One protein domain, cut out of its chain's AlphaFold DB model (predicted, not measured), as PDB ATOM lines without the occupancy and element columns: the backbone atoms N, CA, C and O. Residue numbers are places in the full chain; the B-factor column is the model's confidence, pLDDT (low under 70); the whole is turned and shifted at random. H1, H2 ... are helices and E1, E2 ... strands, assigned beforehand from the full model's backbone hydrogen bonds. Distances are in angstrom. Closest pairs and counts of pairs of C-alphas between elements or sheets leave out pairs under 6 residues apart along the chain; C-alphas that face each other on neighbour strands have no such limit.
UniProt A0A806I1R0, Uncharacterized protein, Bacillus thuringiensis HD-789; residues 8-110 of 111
ATOM      1  N   LYS A   8      -0.091  27.057 -38.077       88.25
ATOM      2  CA  LYS A   8      -0.680  25.788 -37.637       88.25
ATOM      3  C   LYS A   8      -2.182  25.837 -37.874       88.25
ATOM      4  O   LYS A   8      -2.820  26.789 -37.454       88.25
ATOM      5  N   GLU A   9      -2.753  24.788 -38.454       89.62
ATOM      6  CA  GLU A   9      -4.209  24.646 -38.567       89.62
ATOM      7  C   GLU A   9      -4.880  24.597 -37.182       89.62
ATOM      8  O   GLU A   9      -4.423  23.885 -36.280       89.62
ATOM      9  N   VAL A  10      -5.966  25.350 -37.011       89.12
ATOM     10  CA  VAL A  10      -6.756  25.421 -35.774       89.12
ATOM     11  C   VAL A  10      -8.249  25.272 -36.060       89.12
ATOM     12  O   VAL A  10      -8.738  25.599 -37.139       89.12
ATOM     13  N   SER A  11      -8.993  24.763 -35.079       91.00
ATOM     14  CA  SER A  11     -10.442  24.578 -35.196       91.00
ATOM     15  C   SER A  11     -11.208  25.882 -34.963       91.00
ATOM     16  O   SER A  11     -10.732  26.784 -34.276       91.00
ATOM     17  N   LEU A  12     -12.450  25.957 -35.453       89.69
ATOM     18  CA  LEU A  12     -13.350  27.086 -35.183       89.69
ATOM     19  C   LEU A  12     -13.562  27.331 -33.675       89.69
ATOM     20  O   LEU A  12     -13.644  28.474 -33.235       89.69
ATOM     21  N   GLU A  13     -13.629  26.267 -32.870       91.69
ATOM     22  CA  GLU A  13     -13.769  26.389 -31.413       91.69
ATOM     23  C   GLU A  13     -12.521  26.992 -30.760       91.69
ATOM     24  O   GLU A  13     -12.653  27.816 -29.856       91.69
ATOM     25  N   HIS A  14     -11.321  26.672 -31.258       90.75
ATOM     26  CA  HIS A  14     -10.085  27.332 -30.819       90.75
ATOM     27  C   HIS A  14     -10.124  28.832 -31.128       90.75
ATOM     28  O   HIS A  14      -9.865  29.644 -30.245       90.75
ATOM     29  N   VAL A  15     -10.546  29.213 -32.340       89.44
ATOM     30  CA  VAL A  15     -10.691  30.626 -32.742       89.44
ATOM     31  C   VAL A  15     -11.623  31.387 -31.788       89.44
ATOM     32  O   VAL A  15     -11.288  32.482 -31.335       89.44
ATOM     33  N   LYS A  16     -12.778  30.806 -31.432       90.88
ATOM     34  CA  LYS A  16     -13.727  31.405 -30.475       90.88
ATOM     35  C   LYS A  16     -13.148  31.529 -29.066       90.88
ATOM     36  O   LYS A  16     -13.408  32.523 -28.388       90.88
ATOM     37  N   GLN A  17     -12.406  30.520 -28.609       90.50
ATOM     38  CA  GLN A  17     -11.764  30.537 -27.294       90.50
ATOM     39  C   GLN A  17     -10.704  31.631 -27.213       90.50
ATOM     40  O   GLN A  17     -10.738  32.416 -26.268       90.50
ATOM     41  N   VAL A  18      -9.838  31.734 -28.227       87.19
ATOM     42  CA  VAL A  18      -8.842  32.807 -28.327       87.19
ATOM     43  C   VAL A  18      -9.533  34.167 -28.325       87.19
ATOM     44  O   VAL A  18      -9.239  34.976 -27.457       87.19
ATOM     45  N   ALA A  19     -10.542  34.384 -29.175       87.56
ATOM     46  CA  ALA A  19     -11.277  35.653 -29.225       87.56
ATOM     47  C   ALA A  19     -11.905  36.065 -27.879       87.56
ATOM     48  O   ALA A  19     -12.008  37.252 -27.578       87.56
ATOM     49  N   LYS A  20     -12.335  35.089 -27.069       88.81
ATOM     50  CA  LYS A  20     -12.952  35.317 -25.755       88.81
ATOM     51  C   LYS A  20     -11.931  35.525 -24.629       88.81
ATOM     52  O   LYS A  20     -12.249  36.188 -23.646       88.81
ATOM     53  N   GLN A  21     -10.746  34.923 -24.728       85.44
ATOM     54  CA  GLN A  21      -9.730  34.926 -23.663       85.44
ATOM     55  C   GLN A  21      -8.614  35.946 -23.891       85.44
ATOM     56  O   GLN A  21      -8.093  36.508 -22.930       85.44
ATOM     57  N   ASP A  22      -8.229  36.153 -25.145       70.88
ATOM     58  CA  ASP A  22      -7.036  36.883 -25.550       70.88
ATOM     59  C   ASP A  22      -7.379  37.709 -26.790       70.88
ATOM     60  O   ASP A  22      -7.294  37.260 -27.935       70.88
ATOM     61  N   PHE A  23      -7.865  38.923 -26.550       65.44
ATOM     62  CA  PHE A  23      -8.242  39.805 -27.637       65.44
ATOM     63  C   PHE A  23      -6.999  40.344 -28.352       65.44
ATOM     64  O   PHE A  23      -6.392  41.322 -27.914       65.44
ATOM     65  N   GLN A  24      -6.618  39.699 -29.457       63.88
ATOM     66  CA  GLN A  24      -5.459  40.087 -30.261       63.88
ATOM     67  C   GLN A  24      -5.895  40.613 -31.631       63.88
ATOM     68  O   GLN A  24      -6.321  39.871 -32.512       63.88
ATOM     69  N   TRP A  25      -5.746  41.925 -31.823       64.00
ATOM     70  CA  TRP A  25      -6.034  42.625 -33.083       64.00
ATOM     71  C   TRP A  25      -5.015  42.363 -34.203       64.00
ATOM     72  O   TRP A  25      -5.164  42.884 -35.301       64.00
ATOM     73  N   ARG A  26      -3.960  41.584 -33.947       63.97
ATOM     74  CA  ARG A  26      -2.791  41.489 -34.840       63.97
ATOM     75  C   ARG A  26      -2.932  40.482 -35.981       63.97
ATOM     76  O   ARG A  26      -1.967  40.240 -36.699       63.97
ATOM     77  N   GLY A  27      -4.112  39.891 -36.171       65.81
ATOM     78  CA  GLY A  27      -4.318  38.890 -37.220       65.81
ATOM     79  C   GLY A  27      -3.468  37.634 -37.004       65.81
ATOM     80  O   GLY A  27      -3.007  37.028 -37.970       65.81
ATOM     81  N   ASP A  28      -3.243  37.242 -35.743       75.62
ATOM     82  CA  ASP A  28      -2.521  36.011 -35.388       75.62
ATOM     83  C   ASP A  28      -3.218  34.754 -35.921       75.62
ATOM     84  O   ASP A  28      -2.591  33.702 -36.062       75.62
ATOM     85  N   ILE A  29      -4.499  34.886 -36.270       83.75
ATOM     86  CA  ILE A  29      -5.278  33.904 -37.008       83.75
ATOM     87  C   ILE A  29      -5.449  34.392 -38.449       83.75
ATOM     88  O   ILE A  29      -5.889  35.512 -38.716       83.75
ATOM     89  N   VAL A  30      -5.141  33.513 -39.391       85.38
ATOM     90  CA  VAL A  30      -5.379  33.703 -40.818       85.38
ATOM     91  C   VAL A  30      -6.330  32.632 -41.339       85.38
ATOM     92  O   VAL A  30      -6.460  31.562 -40.753       85.38
ATOM     93  N   ILE A  31      -6.996  32.900 -42.455       84.56
ATOM     94  CA  ILE A  31      -7.712  31.899 -43.244       84.56
ATOM     95  C   ILE A  31      -6.885  31.627 -44.500       84.56
ATOM     96  O   ILE A  31      -6.584  32.552 -45.256       84.56
ATOM     97  N   GLN A  32      -6.514  30.368 -44.725       82.00
ATOM     98  CA  GLN A  32      -5.673  29.956 -45.849       82.00
ATOM     99  C   GLN A  32      -6.301  28.785 -46.609       82.00
ATOM    100  O   GLN A  32      -6.808  27.849 -45.996       82.00
ATOM    101  N   SER A  33      -6.287  28.859 -47.942       77.75
ATOM    102  CA  SER A  33      -6.756  27.780 -48.820       77.75
ATOM    103  C   SER A  33      -5.699  26.686 -48.921       77.75
ATOM    104  O   SER A  33      -4.513  26.988 -49.068       77.75
ATOM    105  N   ASP A  34      -6.123  25.424 -48.900       70.19
ATOM    106  CA  ASP A  34      -5.275  24.284 -49.258       70.19
ATOM    107  C   ASP A  34      -5.097  24.117 -50.783       70.19
ATOM    108  O   ASP A  34      -4.254  23.335 -51.229       70.19
ATOM    109  N   ASN A  35      -5.838  24.887 -51.589       70.12
ATOM    110  CA  ASN A  35      -5.749  24.883 -53.041       70.12
ATOM    111  C   ASN A  35      -4.596  25.793 -53.516       70.12
ATOM    112  O   ASN A  35      -4.687  27.020 -53.407       70.12
ATOM    113  N   PRO A  36      -3.534  25.239 -54.130       63.56
ATOM    114  CA  PRO A  36      -2.368  26.013 -54.557       63.56
ATOM    115  C   PRO A  36      -2.673  27.035 -55.663       63.56
ATOM    116  O   PRO A  36      -1.930  28.002 -55.808       63.56
ATOM    117  N   VAL A  37      -3.761  26.861 -56.424       61.91
ATOM    118  CA  VAL A  37      -4.181  27.802 -57.481       61.91
ATOM    119  C   VAL A  37      -4.886  29.029 -56.891       61.91
ATOM    120  O   VAL A  37      -4.769  30.128 -57.430       61.91
ATOM    121  N   ASN A  38      -5.566  28.859 -55.752       59.44
ATOM    122  CA  ASN A  38      -6.354  29.889 -55.067       59.44
ATOM    123  C   ASN A  38      -5.790  30.223 -53.678       59.44
ATOM    124  O   ASN A  38      -6.542  30.642 -52.795       59.44
ATOM    125  N   CYS A  39      -4.478  30.045 -53.483       64.56
ATOM    126  CA  CYS A  39      -3.784  30.273 -52.216       64.56
ATOM    127  C   CYS A  39      -3.755  31.771 -51.872       64.56
ATOM    128  O   CYS A  39      -2.751  32.465 -52.017       64.56
ATOM    129  N   LYS A  40      -4.914  32.290 -51.472       72.88
ATOM    130  CA  LYS A  40      -5.082  33.603 -50.870       72.88
ATOM    131  C   LYS A  40      -5.084  33.411 -49.364       72.88
ATOM    132  O   LYS A  40      -5.796  32.547 -48.856       72.88
ATOM    133  N   THR A  41      -4.296  34.220 -48.675       76.81
ATOM    134  CA  THR A  41      -4.296  34.289 -47.216       76.81
ATOM    135  C   THR A  41      -5.094  35.514 -46.809       76.81
ATOM    136  O   THR A  41      -4.834  36.609 -47.303       76.81
ATOM    137  N   TYR A  42      -6.059  35.322 -45.920       79.88
ATOM    138  CA  TYR A  42      -6.804  36.409 -45.300       79.88
ATOM    139  C   TYR A  42      -6.376  36.515 -43.848       79.88
ATOM    140  O   TYR A  42      -6.427  35.530 -43.119       79.88
ATOM    141  N   PHE A  43      -5.986  37.700 -43.414       80.06
ATOM    142  CA  PHE A  43      -5.778  38.006 -42.006       80.06
ATOM    143  C   PHE A  43      -7.131  38.239 -41.359       80.06
ATOM    144  O   PHE A  43      -7.961  38.938 -41.938       80.06
ATOM    145  N   VAL A  44      -7.371  37.646 -40.191       82.44
ATOM    146  CA  VAL A  44      -8.676  37.705 -39.532       82.44
ATOM    147  C   VAL A  44      -8.511  38.092 -38.075       82.44
ATOM    148  O   VAL A  44      -7.719  37.510 -37.340       82.44
ATOM    149  N   VAL A  45      -9.325  39.047 -37.640       83.25
ATOM    150  CA  VAL A  45      -9.557  39.339 -36.227       83.25
ATOM    151  C   VAL A  45     -10.984  38.940 -35.900       83.25
ATOM    152  O   VAL A  45     -11.925  39.316 -36.603       83.25
ATOM    153  N   VAL A  46     -11.140  38.166 -34.830       86.31
ATOM    154  CA  VAL A  46     -12.441  37.740 -34.322       86.31
ATOM    155  C   VAL A  46     -12.718  38.466 -33.012       86.31
ATOM    156  O   VAL A  46     -11.970  38.349 -32.047       86.31
ATOM    157  N   HIS A  47     -13.822  39.198 -32.998       85.44
ATOM    158  CA  HIS A  47     -14.362  39.957 -31.880       85.44
ATOM    159  C   HIS A  47     -15.362  39.108 -31.123       85.44
ATOM    160  O   HIS A  47     -16.335  38.632 -31.711       85.44
ATOM    161  N   HIS A  48     -15.156  38.954 -29.820       89.81
ATOM    162  CA  HIS A  48     -16.162  38.400 -28.923       89.81
ATOM    163  C   HIS A  48     -17.011  39.530 -28.329       89.81
ATOM    164  O   HIS A  48     -16.483  40.506 -27.803       89.81
ATOM    165  N   VAL A  49     -18.334  39.396 -28.415       88.38
ATOM    166  CA  VAL A  49     -19.298  40.347 -27.852       88.38
ATOM    167  C   VAL A  49     -20.332  39.575 -27.040       88.38
ATOM    168  O   VAL A  49     -20.897  38.594 -27.519       88.38
ATOM    169  N   LEU A  50     -20.607  40.023 -25.815       90.38
ATOM    170  CA  LEU A  50     -21.678  39.475 -24.985       90.38
ATOM    171  C   LEU A  50     -22.933  40.347 -25.135       90.38
ATOM    172  O   LEU A  50     -22.946  41.486 -24.674       90.38
ATOM    173  N   LEU A  51     -23.987  39.819 -25.761       89.38
ATOM    174  CA  LEU A  51     -25.278  40.505 -25.915       89.38
ATOM    175  C   LEU A  51     -26.374  39.656 -25.281       89.38
ATOM    176  O   LEU A  51     -26.465  38.462 -25.549       89.38
ATOM    177  N   GLU A  52     -27.187  40.254 -24.407       93.62
ATOM    178  CA  GLU A  52     -28.304  39.566 -23.732       93.62
ATOM    179  C   GLU A  52     -27.897  38.241 -23.044       93.62
ATOM    180  O   GLU A  52     -28.659  37.276 -22.994       93.62
ATOM    181  N   GLY A  53     -26.661  38.174 -22.529       92.12
ATOM    182  CA  GLY A  53     -26.110  36.979 -21.878       92.12
ATOM    183  C   GLY A  53     -25.678  35.859 -22.833       92.12
ATOM    184  O   GLY A  53     -25.379  34.760 -22.370       92.12
ATOM    185  N   LYS A  54     -25.631  36.112 -24.145       92.81
ATOM    186  CA  LYS A  54     -25.193  35.160 -25.172       92.81
ATOM    187  C   LYS A  54     -23.882  35.606 -25.808       92.81
ATOM    188  O   LYS A  54     -23.647  36.796 -26.007       92.81
ATOM    189  N   ASP A  55     -23.033  34.632 -26.124       92.88
ATOM    190  CA  ASP A  55     -21.772  34.863 -26.822       92.88
ATOM    191  C   ASP A  55     -22.029  35.084 -28.321       92.88
ATOM    192  O   ASP A  55     -22.616  34.238 -28.998       92.88
ATOM    193  N   HIS A  56     -21.541  36.205 -28.846       90.12
ATOM    194  CA  HIS A  56     -21.535  36.529 -30.267       90.12
ATOM    195  C   HIS A  56     -20.098  36.702 -30.752       90.12
ATOM    196  O   HIS A  56     -19.243  37.215 -30.030       90.12
ATOM    197  N   TYR A  57     -19.846  36.283 -31.991       90.19
ATOM    198  CA  TYR A  57     -18.527  36.355 -32.610       90.19
ATOM    199  C   TYR A  57     -18.638  37.041 -33.962       90.19
ATOM    200  O   TYR A  57     -19.311  36.542 -34.867       90.19
ATOM    201  N   ILE A  58     -17.987  38.190 -34.086       87.69
ATOM    202  CA  ILE A  58     -17.985  39.010 -35.296       87.69
ATOM    203  C   ILE A  58     -16.559  39.039 -35.816       87.69
ATOM    204  O   ILE A  58     -15.622  39.129 -35.036       87.69
ATOM    205  N   CYS A  59     -16.367  38.951 -37.121       82.38
ATOM    206  CA  CYS A  59     -15.043  38.961 -37.719       82.38
ATOM    207  C   CYS A  59     -14.834  40.192 -38.597       82.38
ATOM    208  O   CYS A  59     -15.756  40.684 -39.247       82.38
ATOM    209  N   THR A  60     -13.590  40.656 -38.591       79.88
ATOM    210  CA  THR A  60     -12.997  41.606 -39.535       79.88
ATOM    211  C   THR A  60     -11.839  40.899 -40.212       79.88
ATOM    212  O   THR A  60     -11.039  40.258 -39.530       79.88
ATOM    213  N   PHE A  61     -11.737  40.987 -41.535       77.50
ATOM    214  CA  PHE A  61     -10.687  40.301 -42.280       77.50
ATOM    215  C   PHE A  61     -10.169  41.138 -43.444       77.50
ATOM    216  O   PHE A  61     -10.915  41.911 -44.034       77.50
ATOM    217  N   SER A  62      -8.897  40.956 -43.792       75.69
ATOM    218  CA  SER A  62      -8.212  41.683 -44.864       75.69
ATOM    219  C   SER A  62      -7.269  40.754 -45.628       75.69
ATOM    220  O   SER A  62      -6.752  39.787 -45.072       75.69
ATOM    221  N   TYR A  63      -7.013  41.054 -46.901       73.81
ATOM    222  CA  TYR A  63      -5.954  40.394 -47.678       73.81
ATOM    223  C   TYR A  63      -4.550  40.885 -47.306       73.81
ATOM    224  O   TYR A  63      -3.562  40.215 -47.591       73.81
ATOM    225  N   ASP A  64      -4.470  42.060 -46.687       72.25
ATOM    226  CA  ASP A  64      -3.231  42.703 -46.270       72.25
ATOM    227  C   ASP A  64      -3.251  42.901 -44.752       72.25
ATOM    228  O   ASP A  64      -4.175  43.522 -44.214       72.25
ATOM    229  N   ILE A  65      -2.233  42.370 -44.070       71.31
ATOM    230  CA  ILE A  65      -2.053  42.532 -42.624       71.31
ATOM    231  C   ILE A  65      -1.871  44.002 -42.256       71.31
ATOM    232  O   ILE A  65      -2.417  44.446 -41.256       71.31
ATOM    233  N   THR A  66      -1.191  44.769 -43.106       67.44
ATOM    234  CA  THR A  66      -1.004  46.207 -42.914       67.44
ATOM    235  C   THR A  66      -2.354  46.908 -43.010       67.44
ATOM    236  O   THR A  66      -2.718  47.679 -42.132       67.44
ATOM    237  N   GLY A  67      -3.166  46.540 -44.007       64.88
ATOM    238  CA  GLY A  67      -4.547  47.009 -44.128       64.88
ATOM    239  C   GLY A  67      -5.419  46.675 -42.911       64.88
ATOM    240  O   GLY A  67      -6.293  47.460 -42.570       64.88
ATOM    241  N   LEU A  68      -5.171  45.551 -42.223       70.25
ATOM    242  CA  LEU A  68      -5.855  45.199 -40.972       70.25
ATOM    243  C   LEU A  68      -5.421  46.104 -39.805       70.25
ATOM    244  O   LEU A  68      -6.264  46.526 -39.019       70.25
ATOM    245  N   GLU A  69      -4.128  46.427 -39.711       65.62
ATOM    246  CA  GLU A  69      -3.581  47.346 -38.702       65.62
ATOM    247  C   GLU A  69      -4.092  48.789 -38.900       65.62
ATOM    248  O   GLU A  69      -4.380  49.475 -37.919       65.62
ATOM    249  N   TYR A  70      -4.300  49.218 -40.153       61.69
ATOM    250  CA  TYR A  70      -4.819  50.548 -40.511       61.69
ATOM    251  C   TYR A  70      -6.328  50.743 -40.298       61.69
ATOM    252  O   TYR A  70      -6.785  51.882 -40.255       61.69
ATOM    253  N   ILE A  71      -7.131  49.684 -40.101       61.59
ATOM    254  CA  ILE A  71      -8.582  49.813 -39.807       61.59
ATOM    255  C   ILE A  71      -8.849  50.683 -38.557       61.59
ATOM    256  O   ILE A  71      -9.961  51.180 -38.381       61.59
ATOM    257  N   HIS A  72      -7.831  50.909 -37.727       57.22
ATOM    258  CA  HIS A  72      -7.896  51.717 -36.515       57.22
ATOM    259  C   HIS A  72      -7.395  53.155 -36.648       57.22
ATOM    260  O   HIS A  72      -7.564  53.915 -35.695       57.22
ATOM    261  N   ASP A  73      -6.785  53.541 -37.770       58.03
ATOM    262  CA  ASP A  73      -6.385  54.934 -37.950       58.03
ATOM    263  C   ASP A  73      -7.610  55.741 -38.397       58.03
ATOM    264  O   ASP A  73      -8.071  55.654 -39.536       58.03
ATOM    265  N   GLU A  74      -8.174  56.510 -37.464       51.91
ATOM    266  CA  GLU A  74      -9.357  57.357 -37.677       51.91
ATOM    267  C   GLU A  74      -9.146  58.414 -38.787       51.91
ATOM    268  O   GLU A  74     -10.103  59.067 -39.206       51.91
ATOM    269  N   ASN A  75      -7.912  58.572 -39.286       54.66
ATOM    270  CA  ASN A  75      -7.526  59.571 -40.282       54.66
ATOM    271  C   ASN A  75      -7.485  59.074 -41.738       54.66
ATOM    272  O   ASN A  75      -7.319  59.902 -42.635       54.66
ATOM    273  N   GLU A  76      -7.636  57.776 -42.018       54.28
ATOM    274  CA  GLU A  76      -7.547  57.266 -43.396       54.28
ATOM    275  C   GLU A  76      -8.933  57.074 -44.035       54.28
ATOM    276  O   GLU A  76      -9.607  56.057 -43.864       54.28
ATOM    277  N   GLN A  77      -9.359  58.084 -44.803       49.84
ATOM    278  CA  GLN A  77     -10.640  58.121 -45.526       49.84
ATOM    279  C   GLN A  77     -10.651  57.370 -46.875       49.84
ATOM    280  O   GLN A  77     -11.707  57.298 -47.495       49.84
ATOM    281  N   ASP A  78      -9.535  56.782 -47.319       50.19
ATOM    282  CA  ASP A  78      -9.379  56.311 -48.711       50.19
ATOM    283  C   ASP A  78      -9.263  54.783 -48.901       50.19
ATOM    284  O   ASP A  78      -8.984  54.319 -50.010       50.19
ATOM    285  N   TYR A  79      -9.500  53.960 -47.874       50.34
ATOM    286  CA  TYR A  79      -9.405  52.503 -48.041       50.34
ATOM    287  C   TYR A  79     -10.702  51.863 -48.558       50.34
ATOM    288  O   TYR A  79     -11.765  51.981 -47.955       50.34
ATOM    289  N   ASP A  80     -10.572  51.149 -49.683       50.34
ATOM    290  CA  ASP A  80     -11.624  50.448 -50.426       50.34
ATOM    291  C   ASP A  80     -12.536  49.612 -49.498       50.34
ATOM    292  O   ASP A  80     -12.113  48.602 -48.917       50.34
ATOM    293  N   ASP A  81     -13.808  50.025 -49.407       50.94
ATOM    294  CA  ASP A  81     -14.915  49.426 -48.636       50.94
ATOM    295  C   ASP A  81     -15.060  47.904 -48.811       50.94
ATOM    296  O   ASP A  81     -15.658  47.215 -47.982       50.94
ATOM    297  N   ARG A  82     -14.468  47.333 -49.865       48.06
ATOM    298  CA  ARG A  82     -14.414  45.886 -50.116       48.06
ATOM    299  C   ARG A  82     -13.611  45.087 -49.078       48.06
ATOM    300  O   ARG A  82     -13.591  43.861 -49.162       48.06
ATOM    301  N   THR A  83     -12.960  45.738 -48.113       50.28
ATOM    302  CA  THR A  83     -12.146  45.091 -47.063       50.28
ATOM    303  C   THR A  83     -12.768  45.145 -45.663       50.28
ATOM    304  O   THR A  83     -12.279  44.483 -44.752       50.28
ATOM    305  N   ARG A  84     -13.884  45.863 -45.466       54.22
ATOM    306  CA  ARG A  84     -14.516  46.062 -44.149       54.22
ATOM    307  C   ARG A  84     -15.867  45.360 -44.054       54.22
ATOM    308  O   ARG A  84     -16.913  45.981 -43.890       54.22
ATOM    309  N   PHE A  85     -15.861  44.034 -44.126       60.12
ATOM    310  CA  PHE A  85     -17.071  43.258 -43.860       60.12
ATOM    311  C   PHE A  85     -17.087  42.789 -42.408       60.12
ATOM    312  O   PHE A  85     -16.488  41.771 -42.076       60.12
ATOM    313  N   LEU A  86     -17.822  43.502 -41.551       70.19
ATOM    314  CA  LEU A  86     -18.258  42.944 -40.272       70.19
ATOM    315  C   LEU A  86     -19.282  41.851 -40.559       70.19
ATOM    316  O   LEU A  86     -20.388  42.117 -41.041       70.19
ATOM    317  N   LYS A  87     -18.900  40.603 -40.300       81.19
ATOM    318  CA  LYS A  87     -19.775  39.446 -40.497       81.19
ATOM    319  C   LYS A  87     -19.745  38.529 -39.281       81.19
ATOM    320  O   LYS A  87     -18.720  38.446 -38.606       81.19
ATOM    321  N   PRO A  88     -20.848  37.825 -38.991       86.31
ATOM    322  CA  PRO A  88     -20.819  36.724 -38.041       86.31
ATOM    323  C   PRO A  88     -19.771  35.676 -38.449       86.31
ATOM    324  O   PRO A  88     -19.623  35.361 -39.634       86.31
ATOM    325  N   LEU A  89     -19.021  35.161 -37.472       87.31
ATOM    326  CA  LEU A  89     -17.922  34.214 -37.707       87.31
ATOM    327  C   LEU A  89     -18.387  32.925 -38.403       87.31
ATOM    328  O   LEU A  89     -17.678  32.379 -39.241       87.31
ATOM    329  N   ASP A  90     -19.579  32.442 -38.066       84.94
ATOM    330  CA  ASP A  90     -20.214  31.269 -38.666       84.94
ATOM    331  C   ASP A  90     -20.529  31.474 -40.151       84.94
ATOM    332  O   ASP A  90     -20.290  30.576 -40.958       84.94
ATOM    333  N   VAL A  91     -20.989  32.669 -40.536       83.50
ATOM    334  CA  VAL A  91     -21.215  33.026 -41.945       83.50
ATOM    335  C   VAL A  91     -19.903  32.975 -42.721       83.50
ATOM    336  O   VAL A  91     -19.843  32.364 -43.786       83.50
ATOM    337  N   VAL A  92     -18.843  33.566 -42.167       80.81
ATOM    338  CA  VAL A  92     -17.512  33.568 -42.789       80.81
ATOM    339  C   VAL A  92     -16.935  32.160 -42.886       80.81
ATOM    340  O   VAL A  92     -16.471  31.759 -43.952       80.81
ATOM    341  N   HIS A  93     -17.024  31.373 -41.816       82.75
ATOM    342  CA  HIS A  93     -16.612  29.974 -41.835       82.75
ATOM    343  C   HIS A  93     -17.363  29.186 -42.915       82.75
ATOM    344  O   HIS A  93     -16.739  28.458 -43.684       82.75
ATOM    345  N   ASN A  94     -18.681  29.366 -43.028       81.56
ATOM    346  CA  ASN A  94     -19.487  28.688 -44.040       81.56
ATOM    347  C   ASN A  94     -19.098  29.103 -45.461       81.56
ATOM    348  O   ASN A  94     -18.939  28.225 -46.303       81.56
ATOM    349  N   TRP A  95     -18.891  30.391 -45.747       77.94
ATOM    350  CA  TRP A  95     -18.441  30.841 -47.075       77.94
ATOM    351  C   TRP A  95     -17.158  30.140 -47.511       77.94
ATOM    352  O   TRP A  95     -17.048  29.663 -48.635       77.94
ATOM    353  N   TYR A  96     -16.207  30.030 -46.593       75.25
ATOM    354  CA  TYR A  96     -14.882  29.522 -46.905       75.25
ATOM    355  C   TYR A  96     -14.790  27.987 -46.917       75.25
ATOM    356  O   TYR A  96     -13.954  27.439 -47.640       75.25
ATOM    357  N   THR A  97     -15.665  27.290 -46.185       74.00
ATOM    358  CA  THR A  97     -15.678  25.816 -46.098       74.00
ATOM    359  C   THR A  97     -16.714  25.133 -46.991       74.00
ATOM    360  O   THR A  97     -16.543  23.959 -47.310       74.00
ATOM    361  N   SER A  98     -17.780  25.829 -47.403       70.75
ATOM    362  CA  SER A  98     -18.847  25.246 -48.237       70.75
ATOM    363  C   SER A  98     -18.576  25.326 -49.737       70.75
ATOM    364  O   SER A  98     -19.220  24.610 -50.507       70.75
ATOM    365  N   GLU A  99     -17.624  26.155 -50.173       65.81
ATOM    366  CA  GLU A  99     -17.263  26.221 -51.582       65.81
ATOM    367  C   GLU A  99     -16.338  25.055 -51.986       65.81
ATOM    368  O   GLU A  99     -15.281  24.841 -51.388       65.81
ATOM    369  N   PRO A 100     -16.686  24.295 -53.043       57.66
ATOM    370  CA  PRO A 100     -15.958  23.084 -53.429       57.66
ATOM    371  C   PRO A 100     -14.531  23.338 -53.943       57.66
ATOM    372  O   PRO A 100     -13.780  22.389 -54.150       57.66
ATOM    373  N   TYR A 101     -14.141  24.598 -54.159       54.38
ATOM    374  CA  TYR A 101     -12.852  24.979 -54.748       54.38
ATOM    375  C   TYR A 101     -11.860  25.581 -53.758       54.38
ATOM    376  O   TYR A 101     -10.745  25.938 -54.157       54.38
ATOM    377  N   THR A 102     -12.271  25.751 -52.504       62.81
ATOM    378  CA  THR A 102     -11.615  26.708 -51.626       62.81
ATOM    379  C   THR A 102     -10.910  26.078 -50.435       62.81
ATOM    380  O   THR A 102      -9.852  26.588 -50.074       62.81
ATOM    381  N   GLY A 103     -11.430  24.988 -49.853       69.00
ATOM    382  CA  GLY A 103     -10.735  24.180 -48.831       69.00
ATOM    383  C   GLY A 103     -10.044  25.006 -47.737       69.00
ATOM    384  O   GLY A 103      -8.927  24.710 -47.311       69.00
ATOM    385  N   TYR A 104     -10.669  26.116 -47.340       78.12
ATOM    386  CA  TYR A 104     -10.049  27.091 -46.454       78.12
ATOM    387  C   TYR A 104     -10.035  26.596 -45.018       78.12
ATOM    388  O   TYR A 104     -11.003  26.017 -44.521       78.12
ATOM    389  N   LYS A 105      -8.938  26.906 -44.333       84.44
ATOM    390  CA  LYS A 105      -8.698  26.517 -42.951       84.44
ATOM    391  C   LYS A 105      -8.236  27.712 -42.142       84.44
ATOM    392  O   LYS A 105      -7.508  28.566 -42.650       84.44
ATOM    393  N   PHE A 106      -8.646  27.760 -40.879       87.94
ATOM    394  CA  PHE A 106      -8.065  28.704 -39.938       87.94
ATOM    395  C   PHE A 106      -6.665  28.239 -39.571       87.94
ATOM    396  O   PHE A 106      -6.460  27.074 -39.231       87.94
ATOM    397  N   MET A 107      -5.717  29.160 -39.615       87.81
ATOM    398  CA  MET A 107      -4.339  28.912 -39.256       87.81
ATOM    399  C   MET A 107      -3.895  29.940 -38.224       87.81
ATOM    400  O   MET A 107      -4.086  31.131 -38.416       87.81
ATOM    401  N   GLU A 108      -3.282  29.494 -37.142       87.50
ATOM    402  CA  GLU A 108      -2.716  30.345 -36.104       87.50
ATOM    403  C   GLU A 108      -1.199  30.438 -36.284       87.50
ATOM    404  O   GLU A 108      -0.521  29.441 -36.564       87.50
ATOM    405  N   ARG A 109      -0.648  31.642 -36.136       79.69
ATOM    406  CA  ARG A 109       0.795  31.872 -36.153       79.69
ATOM    407  C   ARG A 109       1.436  31.188 -34.944       79.69
ATOM    408  O   ARG A 109       1.080  31.450 -33.799       79.69
ATOM    409  N   SER A 110       2.413  30.322 -35.195       68.38
ATOM    410  CA  SER A 110       3.200  29.690 -34.131       68.38
ATOM    411  C   SER A 110       4.113  30.742 -33.492       68.38
ATOM    412  O   SER A 110       4.793  31.473 -34.217       68.38
TER     413      SER A 110
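Overview. This is residues 8 to 110 of the 111 residues of an uncharacterized protein of Bacillus thuringiensis HD-789 (UniProt A0A806I1R0). A strongly twisted sheet of five strands curls round helix H1, and helix H3 covers another part of the same face. The long hairpin of E3 and E4 forms one side of the sheet, the short H2 packs near the end of E4, and residues 73 to 78 stick out as a free loop. The printed part has 103 residues, with elements in the order E1 H1 E2 E3 E4 H2 H3 E5. The sheet's order is E1 E5 E2 E3 E4, all antiparallel, and the class is mixed, helices and strands. The whole is compact, with a radius of gyration of the C-alphas of 13.8 A and spans of 37 by 36 by 26 A.

Along the chain. Find C-alpha 8 at (-0.680, 25.788, -37.637), where E1, residues 8 to 10, begins. Next come H1, residues 12 to 21, 14.4 A long, and E2, residues 29 to 33. E3, residues 41 to 51, is the longest strand, 30.5 A from C-alpha 41 at (-4.296, 34.289, -47.216). E4, residues 54 to 62, runs 26.8 A. H2, residues 65 to 70, H3, residues 89 to 98, 13.9 A long, and E5, residues 104 to 109, 15.7 A long, follow; E5 ends at C-alpha 109, (0.795, 31.872, -36.153).

Arrangement. Start at edge strand E1: N 10 is 2.9 A from O 106 of E5. Between E5 and E2, N 30 and O 107 are 2.8 A apart. E1, H1 and E2 form a split strand-helix-strand unit, two strands running the same way with E5 between them, and its crossover is right-handed. E2, E3 and E4 form a meander, each strand the antiparallel neighbour of the one before, with hairpins E2 and E3, and E3 and E4. Look for N 42 and O 31 at 2.9 A, and N 47 and O 58 at 2.7 A. H1 and H3 are on one face of the sheet, making two layers. The closest C-alphas of H1 and E3 are those of Lys 20 and His 48, 5.5 A apart; those of H3 and E4 are Ile 58 and Leu 89, 5.4 A. H1 and H3 are close but not clearly touching, their closest C-alphas Leu 12 and His 93 at 8.0 A, with a shallow tilt of 22 degrees, opposite ways. H2 is on the sheet over E4, at a height of 8.5 A. In H1, H2 and H3 every O i to N i+4 pair is within hydrogen-bond range.

Size, cuts and confidence. The C-alphas of Val 37 and Glu 52 are the two farthest apart, 43.1 A. The printed part has no cut. The link from H2 to H3, 18 residues, is long. Mean pLDDT of the printed part is 75.3; 34 residues are under 70, among them residues 69 to 85.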